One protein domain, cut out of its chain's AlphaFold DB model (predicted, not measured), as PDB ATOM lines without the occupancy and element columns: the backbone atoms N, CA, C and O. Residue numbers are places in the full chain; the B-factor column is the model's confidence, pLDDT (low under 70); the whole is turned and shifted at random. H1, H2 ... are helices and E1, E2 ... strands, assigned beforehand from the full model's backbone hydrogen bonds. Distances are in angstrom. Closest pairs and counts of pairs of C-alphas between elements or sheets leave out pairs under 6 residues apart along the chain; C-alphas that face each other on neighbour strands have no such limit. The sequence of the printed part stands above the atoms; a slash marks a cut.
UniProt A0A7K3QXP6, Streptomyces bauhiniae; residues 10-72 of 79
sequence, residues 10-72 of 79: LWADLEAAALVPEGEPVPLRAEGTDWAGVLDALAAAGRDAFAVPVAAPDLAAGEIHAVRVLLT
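What this domain is: This is residues 10 to 72 of the 79 residues of a protein of Streptomyces bauhiniae (UniProt A0A7K3QXP6). An open model: residues 10 to 32, with the short helix H1, stick out as a long free arm; then helix H2 sits near one end of a two-strand ribbon, E1 and E2, whose other end loops through the short helix H3. The 63 printed residues run H1, H2, E1, H3, E2, of mixed class, with 28 in named elements. The sheet E1 - E2 is antiparallel. The whole is only just loose, close to extended: radius of gyration of the C-alphas 15.8 A, spans 44 by 31 by 20 A.

Where its parts are: H1, residues 10 to 13, begins at C-alpha 10 (-66.181, -3.128, 309.172). H2, residues 35 to 44, measures 14.2 A. E1 is residues 49 to 53, 13.2 A; H3 is 57 to 60; E2 is 67 to 71, 12.8 A, ending at C-alpha 71 (-68.138, -1.115, 344.044).

How they stand to each other: H1 and H2 are apart. The closest C-alphas of H2 and E1, Leu 39 and Ala 49, are 6.7 A apart. E1 and E2 are antiparallel at 160 degrees, with N 52 and O 68 within hydrogen-bond range at 2.8 A. In H2 every O i to N i+4 pair is within range; H1 and H3 are too short for one.

The domain as a whole: The C-alphas farthest apart, Leu 10 and Ala 44, are 43.9 A apart. The printed part has no cut. H1 to H2 is a long link of 21 residues. Residues 28 to 30 and 32 have pLDDT under 70.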
ATOM      1  N   LEU A  10     -66.211  -3.305 307.717       78.50
ATOM      2  CA  LEU A  10     -66.181  -3.128 309.172       78.50
ATOM      3  C   LEU A  10     -65.565  -4.332 309.910       78.50
ATOM      4  O   LEU A  10     -65.051  -4.179 311.016       78.50
ATOM      5  N   TRP A  11     -65.572  -5.533 309.318       74.62
ATOM      6  CA  TRP A  11     -64.973  -6.713 309.949       74.62
ATOM      7  C   TRP A  11     -63.472  -6.567 310.206       74.62
ATOM      8  O   TRP A  11     -62.992  -7.086 311.210       74.62
ATOM      9  N   ALA A  12     -62.753  -5.829 309.354       75.44
ATOM     10  CA  ALA A  12     -61.325  -5.573 309.541       75.44
ATOM     11  C   ALA A  12     -61.047  -4.738 310.804       75.44
ATOM     12  O   ALA A  12     -60.063  -4.974 311.501       75.44
ATOM     13  N   ASP A  13     -61.944  -3.810 311.139       74.12
ATOM     14  CA  ASP A  13     -61.813  -2.946 312.318       74.12
ATOM     15  C   ASP A  13     -62.151  -3.681 313.629       74.12
ATOM     16  O   ASP A  13     -61.785  -3.229 314.715       74.12
ATOM     17  N   LEU A  14     -62.838  -4.826 313.542       71.88
ATOM     18  CA  LEU A  14     -63.192  -5.682 314.679       71.88
ATOM     19  C   LEU A  14     -62.204  -6.838 314.894       71.88
ATOM     20  O   LEU A  14     -62.357  -7.605 315.850       71.88
ATOM     21  N   GLU A  15     -61.189  -6.986 314.037       79.56
ATOM     22  CA  GLU A  15     -60.124  -7.956 314.272       79.56
ATOM     23  C   GLU A  15     -59.415  -7.637 315.592       79.56
ATOM     24  O   GLU A  15     -59.068  -6.494 315.877       79.56
ATOM     25  N   ALA A  16     -59.130  -8.660 316.402       72.88
ATOM     26  CA  ALA A  16     -58.461  -8.457 317.690       72.88
ATOM     27  C   ALA A  16     -57.105  -7.730 317.548       72.88
ATOM     28  O   ALA A  16     -56.673  -7.049 318.474       72.88
ATOM     29  N   ALA A  17     -56.454  -7.850 316.386       77.19
ATOM     30  CA  ALA A  17     -55.213  -7.152 316.054       77.19
ATOM     31  C   ALA A  17     -55.395  -5.647 315.771       77.19
ATOM     32  O   ALA A  17     -54.420  -4.902 315.855       77.19
ATOM     33  N   ALA A  18     -56.611  -5.195 315.452       77.75
ATOM     34  CA  ALA A  18     -56.939  -3.788 315.234       77.75
ATOM     35  C   ALA A  18     -57.141  -3.017 316.555       77.75
ATOM     36  O   ALA A  18     -57.063  -1.788 316.577       77.75
ATOM     37  N   LEU A  19     -57.359  -3.723 317.671       77.75
ATOM     38  CA  LEU A  19     -57.508  -3.116 318.992       77.75
ATOM     39  C   LEU A  19     -56.139  -2.698 319.546       77.75
ATOM     40  O   LEU A  19     -55.348  -3.532 319.986       77.75
ATOM     41  N   VAL A  20     -55.871  -1.390 319.565       81.62
ATOM     42  CA  VAL A  20     -54.683  -0.822 320.216       81.62
ATOM     43  C   VAL A  20     -55.016  -0.545 321.686       81.62
ATOM     44  O   VAL A  20     -55.822   0.345 321.960       81.62
ATOM     45  N   PRO A  21     -54.442  -1.284 322.655       78.00
ATOM     46  CA  PRO A  21     -54.711  -1.035 324.064       78.00
ATOM     47  C   PRO A  21     -54.115   0.311 324.488       78.00
ATOM     48  O   PRO A  21     -52.905   0.522 324.428       78.00
ATOM     49  N   GLU A  22     -54.966   1.217 324.956       81.31
ATOM     50  CA  GLU A  22     -54.543   2.474 325.569       81.31
ATOM     51  C   GLU A  22     -54.335   2.252 327.077       81.31
ATOM     52  O   GLU A  22     -55.278   2.285 327.866       81.31
ATOM     53  N   GLY A  23     -53.097   1.962 327.495       80.44
ATOM     54  CA  GLY A  23     -52.756   1.798 328.913       80.44
ATOM     55  C   GLY A  23     -51.429   1.083 329.167       80.44
ATOM     56  O   GLY A  23     -50.867   0.451 328.277       80.44
ATOM     57  N   GLU A  24     -50.933   1.176 330.404       84.19
ATOM     58  CA  GLU A  24     -49.757   0.414 330.832       84.19
ATOM     59  C   GLU A  24     -50.148  -1.064 331.020       84.19
ATOM     60  O   GLU A  24     -51.108  -1.345 331.750       84.19
ATOM     61  N   PRO A  25     -49.437  -2.020 330.393       77.56
ATOM     62  CA  PRO A  25     -49.722  -3.436 330.566       77.56
ATOM     63  C   PRO A  25     -49.497  -3.852 332.022       77.56
ATOM     64  O   PRO A  25     -48.380  -3.846 332.539       77.56
ATOM     65  N   VAL A  26     -50.575  -4.265 332.686       78.06
ATOM     66  CA  VAL A  26     -50.503  -4.840 334.029       78.06
ATOM     67  C   VAL A  26     -50.297  -6.351 333.892       78.06
ATOM     68  O   VAL A  26     -51.098  -7.004 333.218       78.06
ATOM     69  N   PRO A  27     -49.259  -6.938 334.517       73.62
ATOM     70  CA  PRO A  27     -49.063  -8.379 334.481       73.62
ATOM     71  C   PRO A  27     -50.285  -9.088 335.069       73.62
ATOM     72  O   PRO A  27     -50.677  -8.814 336.207       73.62
ATOM     73  N   LEU A  28     -50.867 -10.029 334.321       69.50
ATOM     74  CA  LEU A  28     -51.834 -10.953 334.905       69.50
ATOM     75  C   LEU A  28     -51.138 -11.749 336.016       69.50
ATOM     76  O   LEU A  28     -50.010 -12.222 335.841       69.50
ATOM     77  N   ARG A  29     -51.815 -11.936 337.155       69.69
ATOM     78  CA  ARG A  29     -51.360 -12.918 338.147       69.69
ATOM     79  C   ARG A  29     -51.313 -14.294 337.478       69.69
ATOM     80  O   ARG A  29     -52.274 -14.698 336.833       69.69
ATOM     81  N   ALA A  30     -50.188 -14.991 337.642       64.88
ATOM     82  CA  ALA A  30     -49.965 -16.319 337.066       64.88
ATOM     83  C   ALA A  30     -50.959 -17.365 337.601       64.88
ATOM     84  O   ALA A  30     -51.314 -18.317 336.912       64.88
ATOM     85  N   GLU A  31     -51.430 -17.157 338.826       74.00
ATOM     86  CA  GLU A  31     -52.542 -17.882 339.415       74.00
ATOM     87  C   GLU A  31     -53.820 -17.189 338.946       74.00
ATOM     88  O   GLU A  31     -54.172 -16.115 339.441       74.00
ATOM     89  N   GLY A  32     -54.469 -17.758 337.927       66.69
ATOM     90  CA  GLY A  32     -55.786 -17.296 337.509       66.69
ATOM     91  C   GLY A  32     -56.707 -17.234 338.728       66.69
ATOM     92  O   GLY A  32     -56.775 -18.180 339.507       66.69
ATOM     93  N   THR A  33     -57.378 -16.103 338.916       79.88
ATOM     94  CA  THR A  33     -58.398 -15.945 339.953       79.88
ATOM     95  C   THR A  33     -59.758 -16.101 339.293       79.88
ATOM     96  O   THR A  33     -59.976 -15.603 338.187       79.88
ATOM     97  N   ASP A  34     -60.658 -16.843 339.927       86.69
ATOM     98  CA  ASP A  34     -62.051 -16.869 339.511       86.69
ATOM     99  C   ASP A  34     -62.794 -15.658 340.090       86.69
ATOM    100  O   ASP A  34     -62.279 -14.885 340.903       86.69
ATOM    101  N   TRP A  35     -64.031 -15.462 339.641       83.50
ATOM    102  CA  TRP A  35     -64.849 -14.353 340.122       83.50
ATOM    103  C   TRP A  35     -65.068 -14.399 341.642       83.50
ATOM    104  O   TRP A  35     -65.088 -13.354 342.286       83.50
ATOM    105  N   ALA A  36     -65.174 -15.597 342.226       87.31
ATOM    106  CA  ALA A  36     -65.305 -15.762 343.670       87.31
ATOM    107  C   ALA A  36     -64.069 -15.224 344.409       87.31
ATOM    108  O   ALA A  36     -64.212 -14.405 345.317       87.31
ATOM    109  N   GLY A  37     -62.864 -15.571 343.955       89.62
ATOM    110  CA  GLY A  37     -61.615 -15.063 344.519       89.62
ATOM    111  C   GLY A  37     -61.467 -13.542 344.398       89.62
ATOM    112  O   GLY A  37     -60.936 -12.899 345.304       89.62
ATOM    113  N   VAL A  38     -61.988 -12.937 343.324       88.44
ATOM    114  CA  VAL A  38     -62.050 -11.470 343.194       88.44
ATOM    115  C   VAL A  38     -62.978 -10.855 344.244       88.44
ATOM    116  O   VAL A  38     -62.603  -9.864 344.872       88.44
ATOM    117  N   LEU A  39     -64.168 -11.428 344.456       89.06
ATOM    118  CA  LEU A  39     -65.112 -10.946 345.468       89.06
ATOM    119  C   LEU A  39     -64.533 -11.061 346.883       89.06
ATOM    120  O   LEU A  39     -64.622 -10.100 347.649       89.06
ATOM    121  N   ASP A  40     -63.876 -12.178 347.195       89.12
ATOM    122  CA  ASP A  40     -63.207 -12.385 348.481       89.12
ATOM    123  C   ASP A  40     -62.091 -11.354 348.708       89.12
ATOM    124  O   ASP A  40     -61.982 -10.770 349.788       89.12
ATOM    125  N   ALA A  41     -61.283 -11.074 347.680       88.38
ATOM    126  CA  ALA A  41     -60.220 -10.076 347.758       88.38
ATOM    127  C   ALA A  41     -60.759  -8.647 347.940       88.38
ATOM    128  O   ALA A  41     -60.173  -7.855 348.684       88.38
ATOM    129  N   LEU A  42     -61.874  -8.307 347.287       89.69
ATOM    130  CA  LEU A  42     -62.544  -7.018 347.464       89.69
ATOM    131  C   LEU A  42     -63.101  -6.885 348.886       89.69
ATOM    132  O   LEU A  42     -62.826  -5.880 349.548       89.69
ATOM    133  N   ALA A  43     -63.782  -7.918 349.386       86.94
ATOM    134  CA  ALA A  43     -64.311  -7.946 350.746       86.94
ATOM    135  C   ALA A  43     -63.187  -7.819 351.791       86.94
ATOM    136  O   ALA A  43     -63.286  -7.007 352.713       86.94
ATOM    137  N   ALA A  44     -62.071  -8.533 351.606       89.56
ATOM    138  CA  ALA A  44     -60.882  -8.419 352.455       89.56
ATOM    139  C   ALA A  44     -60.262  -7.008 352.436       89.56
ATOM    140  O   ALA A  44     -59.666  -6.577 353.424       89.56
ATOM    141  N   ALA A  45     -60.430  -6.266 351.338       89.94
ATOM    142  CA  ALA A  45     -60.034  -4.864 351.210       89.94
ATOM    143  C   ALA A  45     -61.097  -3.868 351.728       89.94
ATOM    144  O   ALA A  45     -60.953  -2.661 351.517       89.94
ATOM    145  N   GLY A  46     -62.164  -4.350 352.380       89.12
ATOM    146  CA  GLY A  46     -63.257  -3.527 352.905       89.12
ATOM    147  C   GLY A  46     -64.167  -2.950 351.820       89.12
ATOM    148  O   GLY A  46     -64.725  -1.866 352.002       89.12
ATOM    149  N   ARG A  47     -64.264  -3.621 350.668       88.94
ATOM    150  CA  ARG A  47     -65.080  -3.205 349.523       88.94
ATOM    151  C   ARG A  47     -66.038  -4.321 349.139       88.94
ATOM    152  O   ARG A  47     -65.612  -5.384 348.712       88.94
ATOM    153  N   ASP A  48     -67.330  -4.042 349.177       88.31
ATOM    154  CA  ASP A  48     -68.325  -4.931 348.582       88.31
ATOM    155  C   ASP A  48     -68.496  -4.634 347.089       88.31
ATOM    156  O   ASP A  48     -68.439  -3.472 346.664       88.31
ATOM    157  N   ALA A  49     -68.757  -5.680 346.306       90.25
ATOM    158  CA  ALA A  49     -69.047  -5.599 344.881       90.25
ATOM    159  C   ALA A  49     -70.408  -6.218 344.561       90.25
ATOM    160  O   ALA A  49     -70.714  -7.334 344.975       90.25
ATOM    161  N   PHE A  50     -71.204  -5.510 343.764       89.44
ATOM    162  CA  PHE A  50     -72.517  -5.961 343.316       89.44
ATOM    163  C   PHE A  50     -72.543  -6.002 341.793       89.44
ATOM    164  O   PHE A  50     -72.385  -4.968 341.143       89.44
ATOM    165  N   ALA A  51     -72.744  -7.187 341.221       89.31
ATOM    166  CA  ALA A  51     -72.886  -7.371 339.782       89.31
ATOM    167  C   ALA A  51     -74.370  -7.383 339.393       89.31
ATOM    168  O   ALA A  51     -75.156  -8.166 339.925       89.31
ATOM    169  N   VAL A  52     -74.747  -6.525 338.447       93.19
ATOM    170  CA  VAL A  52     -76.101  -6.447 337.894       93.19
ATOM    171  C   VAL A  52     -76.035  -6.777 336.403       93.19
ATOM    172  O   VAL A  52     -75.347  -6.062 335.666       93.19
ATOM    173  N   PRO A  53     -76.731  -7.827 335.930       91.25
ATOM    174  CA  PRO A  53     -76.795  -8.142 334.508       91.25
ATOM    175  C   PRO A  53     -77.348  -6.975 333.690       91.25
ATOM    176  O   PRO A  53     -78.303  -6.311 334.101       91.25
ATOM    177  N   VAL A  54     -76.764  -6.742 332.518       94.19
ATOM    178  CA  VAL A  54     -77.301  -5.815 331.521       94.19
ATOM    179  C   VAL A  54     -78.009  -6.631 330.451       94.19
ATOM    180  O   VAL A  54     -77.433  -7.557 329.885       94.19
ATOM    181  N   ALA A  55     -79.265  -6.292 330.161       93.25
ATOM    182  CA  ALA A  55     -79.985  -6.901 329.052       93.25
ATOM    183  C   ALA A  55     -79.413  -6.383 327.721       93.25
ATOM    184  O   ALA A  55     -79.646  -5.232 327.360       93.25
ATOM    185  N   ALA A  56     -78.669  -7.237 327.019       92.38
ATOM    186  CA  ALA A  56     -78.082  -6.970 325.703       92.38
ATOM    187  C   ALA A  56     -78.252  -8.221 324.812       92.38
ATOM    188  O   ALA A  56     -77.362  -9.072 324.764       92.38
ATOM    189  N   PRO A  57     -79.438  -8.422 324.205       92.12
ATOM    190  CA  PRO A  57     -79.775  -9.655 323.486       92.12
ATOM    191  C   PRO A  57     -78.950  -9.865 322.207       92.12
ATOM    192  O   PRO A  57     -78.667 -10.999 321.833       92.12
ATOM    193  N   ASP A  58     -78.554  -8.776 321.562       91.81
ATOM    194  CA  ASP A  58     -77.629  -8.711 320.434       91.81
ATOM    195  C   ASP A  58     -76.233  -9.235 320.800       91.81
ATOM    196  O   ASP A  58     -75.688 -10.073 320.085       91.81
ATOM    197  N   LEU A  59     -75.693  -8.828 321.952       91.81
ATOM    198  CA  LEU A  59     -74.423  -9.355 322.462       91.81
ATOM    199  C   LEU A  59     -74.551 -10.814 322.910       91.81
ATOM    200  O   LEU A  59     -73.680 -11.635 322.622       91.81
ATOM    201  N   ALA A  60     -75.664 -11.157 323.562       92.88
ATOM    202  CA  ALA A  60     -75.916 -12.515 324.029       92.88
ATOM    203  C   ALA A  60     -76.009 -13.523 322.873       92.88
ATOM    204  O   ALA A  60     -75.566 -14.656 323.029       92.88
ATOM    205  N   ALA A  61     -76.524 -13.119 321.706       92.00
ATOM    206  CA  ALA A  61     -76.530 -13.959 320.506       92.00
ATOM    207  C   ALA A  61     -75.112 -14.329 320.025       92.00
ATOM    208  O   ALA A  61     -74.946 -15.336 319.339       92.00
ATOM    209  N   GLY A  62     -74.105 -13.528 320.390       91.69
ATOM    210  CA  GLY A  62     -72.685 -13.793 320.165       91.69
ATOM    211  C   GLY A  62     -71.945 -14.350 321.385       91.69
ATOM    212  O   GLY A  62     -70.722 -14.266 321.409       91.69
ATOM    213  N   GLU A  63     -72.650 -14.870 322.400       90.56
ATOM    214  CA  GLU A  63     -72.071 -15.370 323.664       90.56
ATOM    215  C   GLU A  63     -71.280 -14.300 324.454       90.56
ATOM    216  O   GLU A  63     -70.418 -14.604 325.281       90.56
ATOM    217  N   ILE A  64     -71.581 -13.017 324.223       90.62
ATOM    218  CA  ILE A  64     -71.004 -11.889 324.958       90.62
ATOM    219  C   ILE A  64     -72.011 -11.433 326.017       90.62
ATOM    220  O   ILE A  64     -73.122 -10.997 325.712       90.62
ATOM    221  N   HIS A  65     -71.611 -11.489 327.287       87.44
ATOM    222  CA  HIS A  65     -72.448 -11.067 328.409       87.44
ATOM    223  C   HIS A  65     -71.953  -9.751 329.008       87.44
ATOM    224  O   HIS A  65     -70.789  -9.617 329.379       87.44
ATOM    225  N   ALA A  66     -72.861  -8.787 329.151       89.25
ATOM    226  CA  ALA A  66     -72.580  -7.501 329.773       89.25
ATOM    227  C   ALA A  66     -73.122  -7.453 331.209       89.25
ATOM    228  O   ALA A  66     -74.264  -7.829 331.486       89.25
ATOM    229  N   VAL A  67     -72.308  -6.944 332.132       92.50
ATOM    230  CA  VAL A  67     -72.683  -6.721 333.533       92.50
ATOM    231  C   VAL A  67     -72.230  -5.334 333.975       92.50
ATOM    232  O   VAL A  67     -71.182  -4.844 333.559       92.50
ATOM    233  N   ARG A  68     -73.010  -4.691 334.844       91.94
ATOM    234  CA  ARG A  68     -72.593  -3.483 335.566       91.94
ATOM    235  C   ARG A  68     -72.161  -3.884 336.965       91.94
ATOM    236  O   ARG A  68     -72.951  -4.472 337.697       91.94
ATOM    237  N   VAL A  69     -70.931  -3.543 337.334       90.62
ATOM    238  CA  VAL A  69     -70.402  -3.786 338.679       90.62
ATOM    239  C   VAL A  69     -70.413  -2.478 339.461       90.62
ATOM    240  O   VAL A  69     -69.808  -1.492 339.043       90.62
ATOM    241  N   LEU A  70     -71.113  -2.466 340.594       91.12
ATOM    242  CA  LEU A  70     -71.050  -1.393 341.579       91.12
ATOM    243  C   LEU A  70     -70.072  -1.796 342.683       91.12
ATOM    244  O   LEU A  70     -70.257  -2.831 343.317       91.12
ATOM    245  N   LEU A  71     -69.065  -0.961 342.926       89.94
ATOM    246  CA  LEU A  71     -68.138  -1.115 344.044       89.94
ATOM    247  C   LEU A  71     -68.511  -0.127 345.142       89.94
ATOM    248  O   LEU A  71     -68.645   1.072 344.887       89.94
ATOM    249  N   THR A  72     -68.654  -0.619 346.365       86.25
ATOM    250  CA  THR A  72     -68.800   0.260 347.523       86.25
ATOM    251  C   THR A  72     -67.443   0.872 347.869       86.25
ATOM    252  O   THR A  72     -66.391   0.229 347.798       86.25
TER     253      THR A  72